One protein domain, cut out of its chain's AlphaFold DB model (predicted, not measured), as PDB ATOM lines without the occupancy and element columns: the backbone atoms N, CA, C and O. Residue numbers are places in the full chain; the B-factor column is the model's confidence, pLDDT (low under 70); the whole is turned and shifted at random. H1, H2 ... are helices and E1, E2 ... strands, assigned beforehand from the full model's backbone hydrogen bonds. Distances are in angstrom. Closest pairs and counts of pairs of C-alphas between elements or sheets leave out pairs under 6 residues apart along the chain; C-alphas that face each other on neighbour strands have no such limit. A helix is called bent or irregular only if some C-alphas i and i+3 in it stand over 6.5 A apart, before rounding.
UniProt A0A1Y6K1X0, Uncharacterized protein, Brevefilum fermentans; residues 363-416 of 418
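Overview. This is residues 363 to 416 of the 418 residues of an uncharacterized protein of Brevefilum fermentans (UniProt A0A1Y6K1X0). One helix, H1, lies over one face of a small sheet of three strands, E2, E3 and E4, and the bent strand E1 packs on another side of that helix, with E1 coming near the edge strand E2. The sheet's other face is bare, and E1 stands outside the sheet, pairing with no named strand. The printed part has 54 residues, with one named helix and four named strands in the order E1 H1 E2 E3 E4; the sheet runs E2 E3 E4, all antiparallel, and the class is mixed, helices and strands. The whole is compact and rounded, with a radius of gyration of the C-alphas of 10.2 A and spans of 27 by 22 by 19 A.

Arrangement. Start at the first printed residue with strand E1, residues 363 to 371, which bends by 51 degrees at residue 368. Next look at helix H1, residues 374 to 390: it and E1 have 9 pairs of C-alphas within 8 A, the closest being those of Leu 367 and Ala 384, 5.6 A apart. Beyond it come E2, residues 397 to 401, E3, residues 404 to 409, and E4, residues 412 to 415, which form a meander, each strand the antiparallel neighbour of the one before. E1 and E2 are near each other, with 7 pairs of C-alphas within 10 A, while E1 is apart from E3 and from E4. E2 and E3 form a hairpin, their directions at 158 degrees; look for N 399 and O 406 at 2.8 A, and N 397 and O 408 at 3.0 A, both within hydrogen-bond range. E3 and E4 form a second hairpin at 156 degrees, where N 407 and O 414 are 2.8 A apart and N 412 and O 409 are 2.9 A apart, again within that range. H1 is on the sheet, at a height over the sheet of 8.7 A; H1 and the sheet E2 E3 E4 form two layers, a helix on one face of a sheet. It lies over E3 and E4, and only just not over E2, on which 2 of its 17 C-alphas fall. On the local plane its line and that of E3 stand at 29 degrees, only just along the strands. The closest C-alphas of H1 and E4 are those of Ser 382 and Val 413, 6.2 A apart; those of H1 and E3 are Pro 378 and Trp 404, 7.1 A apart. In the backbone of H1, 11 of 13 O i to N i+4 pairs are within hydrogen-bond range.

Along the chain. Find C-alpha 363 at (-46.433, 2.632, 43.098); from there E1 runs 23.4 A to C-alpha 371. H1 begins at C-alpha 374, at (-44.816, 27.091, 49.898), and runs 24.8 A to C-alpha 390; it is irregular, with C-alphas 375 and 378 at 8.2 A. E2 covers 13.2 A from Gly 397 to Val 401, and E3 covers 16.8 A from Trp 404 to Gln 409. E4 is 10.0 A long, from Glu 412 to C-alpha 415 at (-39.069, 18.827, 37.411).

Size, cuts and confidence. Look for the two C-alphas farthest apart at His 375 and Gly 392, 28.1 A from each other. The printed part has no cut. The links from E1 to H1, E2 to E3 and E3 to E4 are tight, the link from H1 to E2 is short with 6 residues, and no link is long. In the B-factor column the mean pLDDT of the printed part is 88.0; the model's confidence is under 70 at residue 372 and at residues 374 to 376.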
ATOM      1  N   LYS A 363     -47.097   2.925  41.827       97.06
ATOM      2  CA  LYS A 363     -46.433   2.632  43.098       97.06
ATOM      3  C   LYS A 363     -46.600   3.813  44.041       97.06
ATOM      4  O   LYS A 363     -46.911   4.920  43.602       97.06
ATOM      5  N   ALA A 364     -46.381   3.581  45.326       96.31
ATOM      6  CA  ALA A 364     -46.269   4.644  46.310       96.31
ATOM      7  C   ALA A 364     -44.826   4.732  46.812       96.31
ATOM      8  O   ALA A 364     -44.177   3.713  47.037       96.31
ATOM      9  N   CYS A 365     -44.334   5.952  47.000       96.12
ATOM     10  CA  CYS A 365     -43.069   6.218  47.677       96.12
ATOM     11  C   CYS A 365     -43.320   7.176  48.839       96.12
ATOM     12  O   CYS A 365     -43.824   8.284  48.642       96.12
ATOM     13  N   ASP A 366     -42.978   6.739  50.048       95.44
ATOM     14  CA  ASP A 366     -42.997   7.579  51.240       95.44
ATOM     15  C   ASP A 366     -41.769   8.504  51.222       95.44
ATOM     16  O   ASP A 366     -40.628   8.061  51.349       95.44
ATOM     17  N   LEU A 367     -42.007   9.803  51.039       93.62
ATOM     18  CA  LEU A 367     -40.951  10.814  51.009       93.62
ATOM     19  C   LEU A 367     -40.558  11.292  52.417       93.62
ATOM     20  O   LEU A 367     -39.499  11.901  52.595       93.62
ATOM     21  N   GLY A 368     -41.341  10.943  53.436       90.88
ATOM     22  CA  GLY A 368     -41.186  11.386  54.815       90.88
ATOM     23  C   GLY A 368     -41.759  12.782  55.076       90.88
ATOM     24  O   GLY A 368     -42.440  13.387  54.243       90.88
ATOM     25  N   GLU A 369     -41.461  13.304  56.265       88.81
ATOM     26  CA  GLU A 369     -41.857  14.652  56.664       88.81
ATOM     27  C   GLU A 369     -41.001  15.722  55.976       88.81
ATOM     28  O   GLU A 369     -39.774  15.748  56.115       88.81
ATOM     29  N   VAL A 370     -41.663  16.665  55.306       82.62
ATOM     30  CA  VAL A 370     -41.031  17.818  54.661       82.62
ATOM     31  C   VAL A 370     -41.565  19.111  55.275       82.62
ATOM     32  O   VAL A 370     -42.737  19.222  55.642       82.62
ATOM     33  N   TRP A 371     -40.686  20.103  55.425       74.81
ATOM     34  CA  TRP A 371     -41.049  21.422  55.937       74.81
ATOM     35  C   TRP A 371     -41.849  22.202  54.889       74.81
ATOM     36  O   TRP A 371     -41.347  22.448  53.790       74.81
ATOM     37  N   LEU A 372     -43.061  22.647  55.236       66.12
ATOM     38  CA  LEU A 372     -43.837  23.553  54.390       66.12
ATOM     39  C   LEU A 372     -43.188  24.937  54.372       66.12
ATOM     40  O   LEU A 372     -43.414  25.776  55.244       66.12
ATOM     41  N   ASN A 373     -42.423  25.197  53.322       70.06
ATOM     42  CA  ASN A 373     -42.296  26.540  52.787       70.06
ATOM     43  C   ASN A 373     -42.926  26.525  51.387       70.06
ATOM     44  O   ASN A 373     -42.314  25.969  50.478       70.06
ATOM     45  N   PRO A 374     -44.128  27.103  51.191       61.81
ATOM     46  CA  PRO A 374     -44.816  27.091  49.898       61.81
ATOM     47  C   PRO A 374     -43.969  27.639  48.742       61.81
ATOM     48  O   PRO A 374     -44.156  27.231  47.603       61.81
ATOM     49  N   HIS A 375     -43.012  28.528  49.035       63.94
ATOM     50  CA  HIS A 375     -42.092  29.096  48.046       63.94
ATOM     51  C   HIS A 375     -40.916  28.184  47.669       63.94
ATOM     52  O   HIS A 375     -40.192  28.521  46.742       63.94
ATOM     53  N   LEU A 376     -40.702  27.078  48.390       69.06
ATOM     54  CA  LEU A 376     -39.616  26.111  48.168       69.06
ATOM     55  C   LEU A 376     -40.142  24.674  48.041       69.06
ATOM     56  O   LEU A 376     -39.393  23.711  48.205       69.06
ATOM     57  N   LEU A 377     -41.455  24.512  47.859       80.00
ATOM     58  CA  LEU A 377     -42.089  23.200  47.890       80.00
ATOM     59  C   LEU A 377     -41.547  22.266  46.788       80.00
ATOM     60  O   LEU A 377     -41.248  21.119  47.117       80.00
ATOM     61  N   PRO A 378     -41.335  22.709  45.532       85.00
ATOM     62  CA  PRO A 378     -40.794  21.839  44.485       85.00
ATOM     63  C   PRO A 378     -39.348  21.402  44.741       85.00
ATOM     64  O   PRO A 378     -39.009  20.234  44.532       85.00
ATOM     65  N   GLU A 379     -38.497  22.295  45.252       87.31
ATOM     66  CA  GLU A 379     -37.113  21.977  45.614       87.31
ATOM     67  C   GLU A 379     -37.055  21.029  46.816       87.31
ATOM     68  O   GLU A 379     -36.245  20.097  46.850       87.31
ATOM     69  N   ALA A 380     -37.937  21.237  47.795       88.31
ATOM     70  CA  ALA A 380     -38.052  20.370  48.958       88.31
ATOM     71  C   ALA A 380     -38.538  18.966  48.565       88.31
ATOM     72  O   ALA A 380     -37.975  17.978  49.037       88.31
ATOM     73  N   ILE A 381     -39.514  18.868  47.651       91.31
ATOM     74  CA  ILE A 381     -39.962  17.591  47.079       91.31
ATOM     75  C   ILE A 381     -38.816  16.919  46.318       91.31
ATOM     76  O   ILE A 381     -38.524  15.756  46.581       91.31
ATOM     77  N   SER A 382     -38.124  17.646  45.436       92.12
ATOM     78  CA  SER A 382     -36.983  17.115  44.672       92.12
ATOM     79  C   SER A 382     -35.898  16.548  45.588       92.12
ATOM     80  O   SER A 382     -35.393  15.451  45.360       92.12
ATOM     81  N   THR A 383     -35.578  17.268  46.667       91.50
ATOM     82  CA  THR A 383     -34.593  16.833  47.666       91.50
ATOM     83  C   THR A 383     -35.055  15.573  48.397       91.50
ATOM     84  O   THR A 383     -34.262  14.653  48.591       91.50
ATOM     85  N   ALA A 384     -36.331  15.511  48.787       92.81
ATOM     86  CA  ALA A 384     -36.894  14.345  49.458       92.81
ATOM     87  C   ALA A 384     -36.904  13.113  48.539       92.81
ATOM     88  O   ALA A 384     -36.500  12.035  48.969       92.81
ATOM     89  N   ILE A 385     -37.285  13.279  47.268       94.56
ATOM     90  CA  ILE A 385     -37.226  12.220  46.250       94.56
ATOM     91  C   ILE A 385     -35.793  11.703  46.110       94.56
ATOM     92  O   ILE A 385     -35.558  10.504  46.262       94.56
ATOM     93  N   LEU A 386     -34.826  12.601  45.885       93.94
ATOM     94  CA  LEU A 386     -33.428  12.218  45.697       93.94
ATOM     95  C   LEU A 386     -32.877  11.457  46.907       93.94
ATOM     96  O   LEU A 386     -32.215  10.436  46.738       93.94
ATOM     97  N   ALA A 387     -33.189  11.908  48.126       93.44
ATOM     98  CA  ALA A 387     -32.774  11.222  49.345       93.44
ATOM     99  C   ALA A 387     -33.298   9.776  49.392       93.44
ATOM    100  O   ALA A 387     -32.526   8.851  49.640       93.44
ATOM    101  N   ARG A 388     -34.588   9.561  49.088       94.69
ATOM    102  CA  ARG A 388     -35.197   8.219  49.108       94.69
ATOM    103  C   ARG A 388     -34.647   7.292  48.037       94.69
ATOM    104  O   ARG A 388     -34.472   6.100  48.307       94.69
ATOM    105  N   VAL A 389     -34.356   7.834  46.859       93.75
ATOM    106  CA  VAL A 389     -33.752   7.088  45.750       93.75
ATOM    107  C   VAL A 389     -32.309   6.700  46.077       93.75
ATOM    108  O   VAL A 389     -31.951   5.531  45.961       93.75
ATOM    109  N   MET A 390     -31.504   7.625  46.615       92.44
ATOM    110  CA  MET A 390     -30.127   7.337  47.045       92.44
ATOM    111  C   MET A 390     -30.049   6.313  48.188       92.44
ATOM    112  O   MET A 390     -29.093   5.542  48.265       92.44
ATOM    113  N   GLU A 391     -31.046   6.288  49.074       93.81
ATOM    114  CA  GLU A 391     -31.185   5.278  50.132       93.81
ATOM    115  C   GLU A 391     -31.619   3.899  49.596       93.81
ATOM    116  O   GLU A 391     -31.571   2.911  50.331       93.81
ATOM    117  N   GLY A 392     -32.050   3.810  48.331       91.62
ATOM    118  CA  GLY A 392     -32.609   2.599  47.724       91.62
ATOM    119  C   GLY A 392     -34.024   2.263  48.208       91.62
ATOM    120  O   GLY A 392     -34.493   1.145  48.005       91.62
ATOM    121  N   SER A 393     -34.693   3.210  48.873       93.31
ATOM    122  CA  SER A 393     -36.047   3.035  49.418       93.31
ATOM    123  C   SER A 393     -37.149   3.292  48.388       93.31
ATOM    124  O   SER A 393     -38.242   2.744  48.523       93.31
ATOM    125  N   CYS A 394     -36.851   4.068  47.343       94.69
ATOM    126  CA  CYS A 394     -37.745   4.304  46.214       94.69
ATOM    127  C   CYS A 394     -36.995   4.148  44.880       94.69
ATOM    128  O   CYS A 394     -35.788   4.391  44.839       94.69
ATOM    129  N   PRO A 395     -37.675   3.713  43.804       94.00
ATOM    130  CA  PRO A 395     -37.029   3.418  42.526       94.00
ATOM    131  C   PRO A 395     -36.828   4.671  41.661       94.00
ATOM    132  O   PRO A 395     -37.473   5.695  41.871       94.00
ATOM    133  N   ASP A 396     -36.004   4.573  40.624       93.25
ATOM    134  CA  ASP A 396     -36.014   5.556  39.534       93.25
ATOM    135  C   ASP A 396     -37.379   5.560  38.818       93.25
ATOM    136  O   ASP A 396     -38.131   4.578  38.856       93.25
ATOM    137  N   GLY A 397     -37.705   6.666  38.145       92.88
ATOM    138  CA  GLY A 397     -38.933   6.780  37.364       92.88
ATOM    139  C   GLY A 397     -39.643   8.120  37.508       92.88
ATOM    140  O   GLY A 397     -39.046   9.155  37.795       92.88
ATOM    141  N   TYR A 398     -40.948   8.102  37.266       93.19
ATOM    142  CA  TYR A 398     -41.796   9.285  37.216       93.19
ATOM    143  C   TYR A 398     -42.572   9.467  38.519       93.19
ATOM    144  O   TYR A 398     -43.314   8.580  38.934       93.19
ATOM    145  N   TYR A 399     -42.413  10.624  39.147       94.81
ATOM    146  CA  TYR A 399     -42.941  10.949  40.463       94.81
ATOM    147  C   TYR A 399     -43.993  12.044  40.358       94.81
ATOM    148  O   TYR A 399     -43.765  13.083  39.741       94.81
ATOM    149  N   ILE A 400     -45.126  11.838  41.022       94.19
ATOM    150  CA  ILE A 400     -46.188  12.834  41.146       94.19
ATOM    151  C   ILE A 400     -46.451  13.079  42.625       94.19
ATOM    152  O   ILE A 400     -46.792  12.154  43.368       94.19
ATOM    153  N   VAL A 401     -46.330  14.338  43.035       92.25
ATOM    154  CA  VAL A 401     -46.636  14.802  44.391       92.25
ATOM    155  C   VAL A 401     -47.603  15.972  44.273       92.25
ATOM    156  O   VAL A 401     -47.220  17.079  43.896       92.25
ATOM    157  N   HIS A 402     -48.870  15.734  44.609       87.62
ATOM    158  CA  HIS A 402     -49.965  16.675  44.350       87.62
ATOM    159  C   HIS A 402     -50.046  17.032  42.853       87.62
ATOM    160  O   HIS A 402     -50.354  16.165  42.041       87.62
ATOM    161  N   GLN A 403     -49.771  18.285  42.487       88.25
ATOM    162  CA  GLN A 403     -49.753  18.766  41.100       88.25
ATOM    163  C   GLN A 403     -48.359  18.727  40.460       88.25
ATOM    164  O   GLN A 403     -48.246  18.902  39.252       88.25
ATOM    165  N   TRP A 404     -47.319  18.500  41.265       90.94
ATOM    166  CA  TRP A 404     -45.934  18.589  40.833       90.94
ATOM    167  C   TRP A 404     -45.458  17.262  40.272       90.94
ATOM    168  O   TRP A 404     -45.642  16.203  40.882       90.94
ATOM    169  N   VAL A 405     -44.796  17.354  39.131       92.00
ATOM    170  CA  VAL A 405     -44.271  16.221  38.393       92.00
ATOM    171  C   VAL A 405     -42.752  16.277  38.350       92.00
ATOM    172  O   VAL A 405     -42.171  17.282  37.932       92.00
ATOM    173  N   PHE A 406     -42.127  15.146  38.661       92.62
ATOM    174  CA  PHE A 406     -40.685  14.955  38.603       92.62
ATOM    175  C   PHE A 406     -40.335  13.669  37.861       92.62
ATOM    176  O   PHE A 406     -41.108  12.713  37.823       92.62
ATOM    177  N   PHE A 407     -39.138  13.629  37.301       91.44
ATOM    178  CA  PHE A 407     -38.550  12.432  36.731       91.44
ATOM    179  C   PHE A 407     -37.175  12.219  37.323       91.44
ATOM    180  O   PHE A 407     -36.398  13.165  37.453       91.44
ATOM    181  N   VAL A 408     -36.909  10.977  37.696       91.06
ATOM    182  CA  VAL A 408     -35.670  10.565  38.329       91.06
ATOM    183  C   VAL A 408     -34.968   9.568  37.435       91.06
ATOM    184  O   VAL A 408     -35.546   8.537  37.084       91.06
ATOM    185  N   GLN A 409     -33.720   9.875  37.102       85.69
ATOM    186  CA  GLN A 409     -32.834   8.985  36.366       85.69
ATOM    187  C   GLN A 409     -31.404   9.184  36.863       85.69
ATOM    188  O   GLN A 409     -30.923  10.312  36.915       85.69
ATOM    189  N   GLU A 410     -30.720   8.097  37.230       81.69
ATOM    190  CA  GLU A 410     -29.287   8.117  37.584       81.69
ATOM    191  C   GLU A 410     -28.925   9.119  38.708       81.69
ATOM    192  O   GLU A 410     -27.850   9.718  38.706       81.69
ATOM    193  N   ASN A 411     -29.796   9.265  39.715       79.44
ATOM    194  CA  ASN A 411     -29.687  10.242  40.816       79.44
ATOM    195  C   ASN A 411     -29.825  11.722  40.409       79.44
ATOM    196  O   ASN A 411     -29.468  12.609  41.188       79.44
ATOM    197  N   GLU A 412     -30.366  12.017  39.231       86.00
ATOM    198  CA  GLU A 412     -30.812  13.361  38.869       86.00
ATOM    199  C   GLU A 412     -32.334  13.450  38.962       86.00
ATOM    200  O   GLU A 412     -33.042  12.532  38.553       86.00
ATOM    201  N   VAL A 413     -32.843  14.561  39.505       88.31
ATOM    202  CA  VAL A 413     -34.281  14.847  39.582       88.31
ATOM    203  C   VAL A 413     -34.590  16.040  38.688       88.31
ATOM    204  O   VAL A 413     -34.084  17.140  38.911       88.31
ATOM    205  N   ILE A 414     -35.436  15.825  37.684       87.31
ATOM    206  CA  ILE A 414     -35.878  16.841  36.731       87.31
ATOM    207  C   ILE A 414     -37.351  17.134  36.994       87.31
ATOM    208  O   ILE A 414     -38.193  16.243  36.909       87.31
ATOM    209  N   GLN A 415     -37.680  18.387  37.295       85.06
ATOM    210  CA  GLN A 415     -39.069  18.827  37.411       85.06
ATOM    211  C   GLN A 415     -39.654  19.107  36.018       85.06
ATOM    212  O   GLN A 415     -39.093  19.891  35.255       85.06
ATOM    213  N   PHE A 416     -40.794  18.489  35.701       78.62
ATOM    214  CA  PHE A 416     -41.469  18.626  34.402       78.62
ATOM    215  C   PHE A 416     -42.679  19.563  34.426       78.62
ATOM    216  O   PHE A 416     -42.994  20.162  33.398       78.62
TER     217      PHE A 416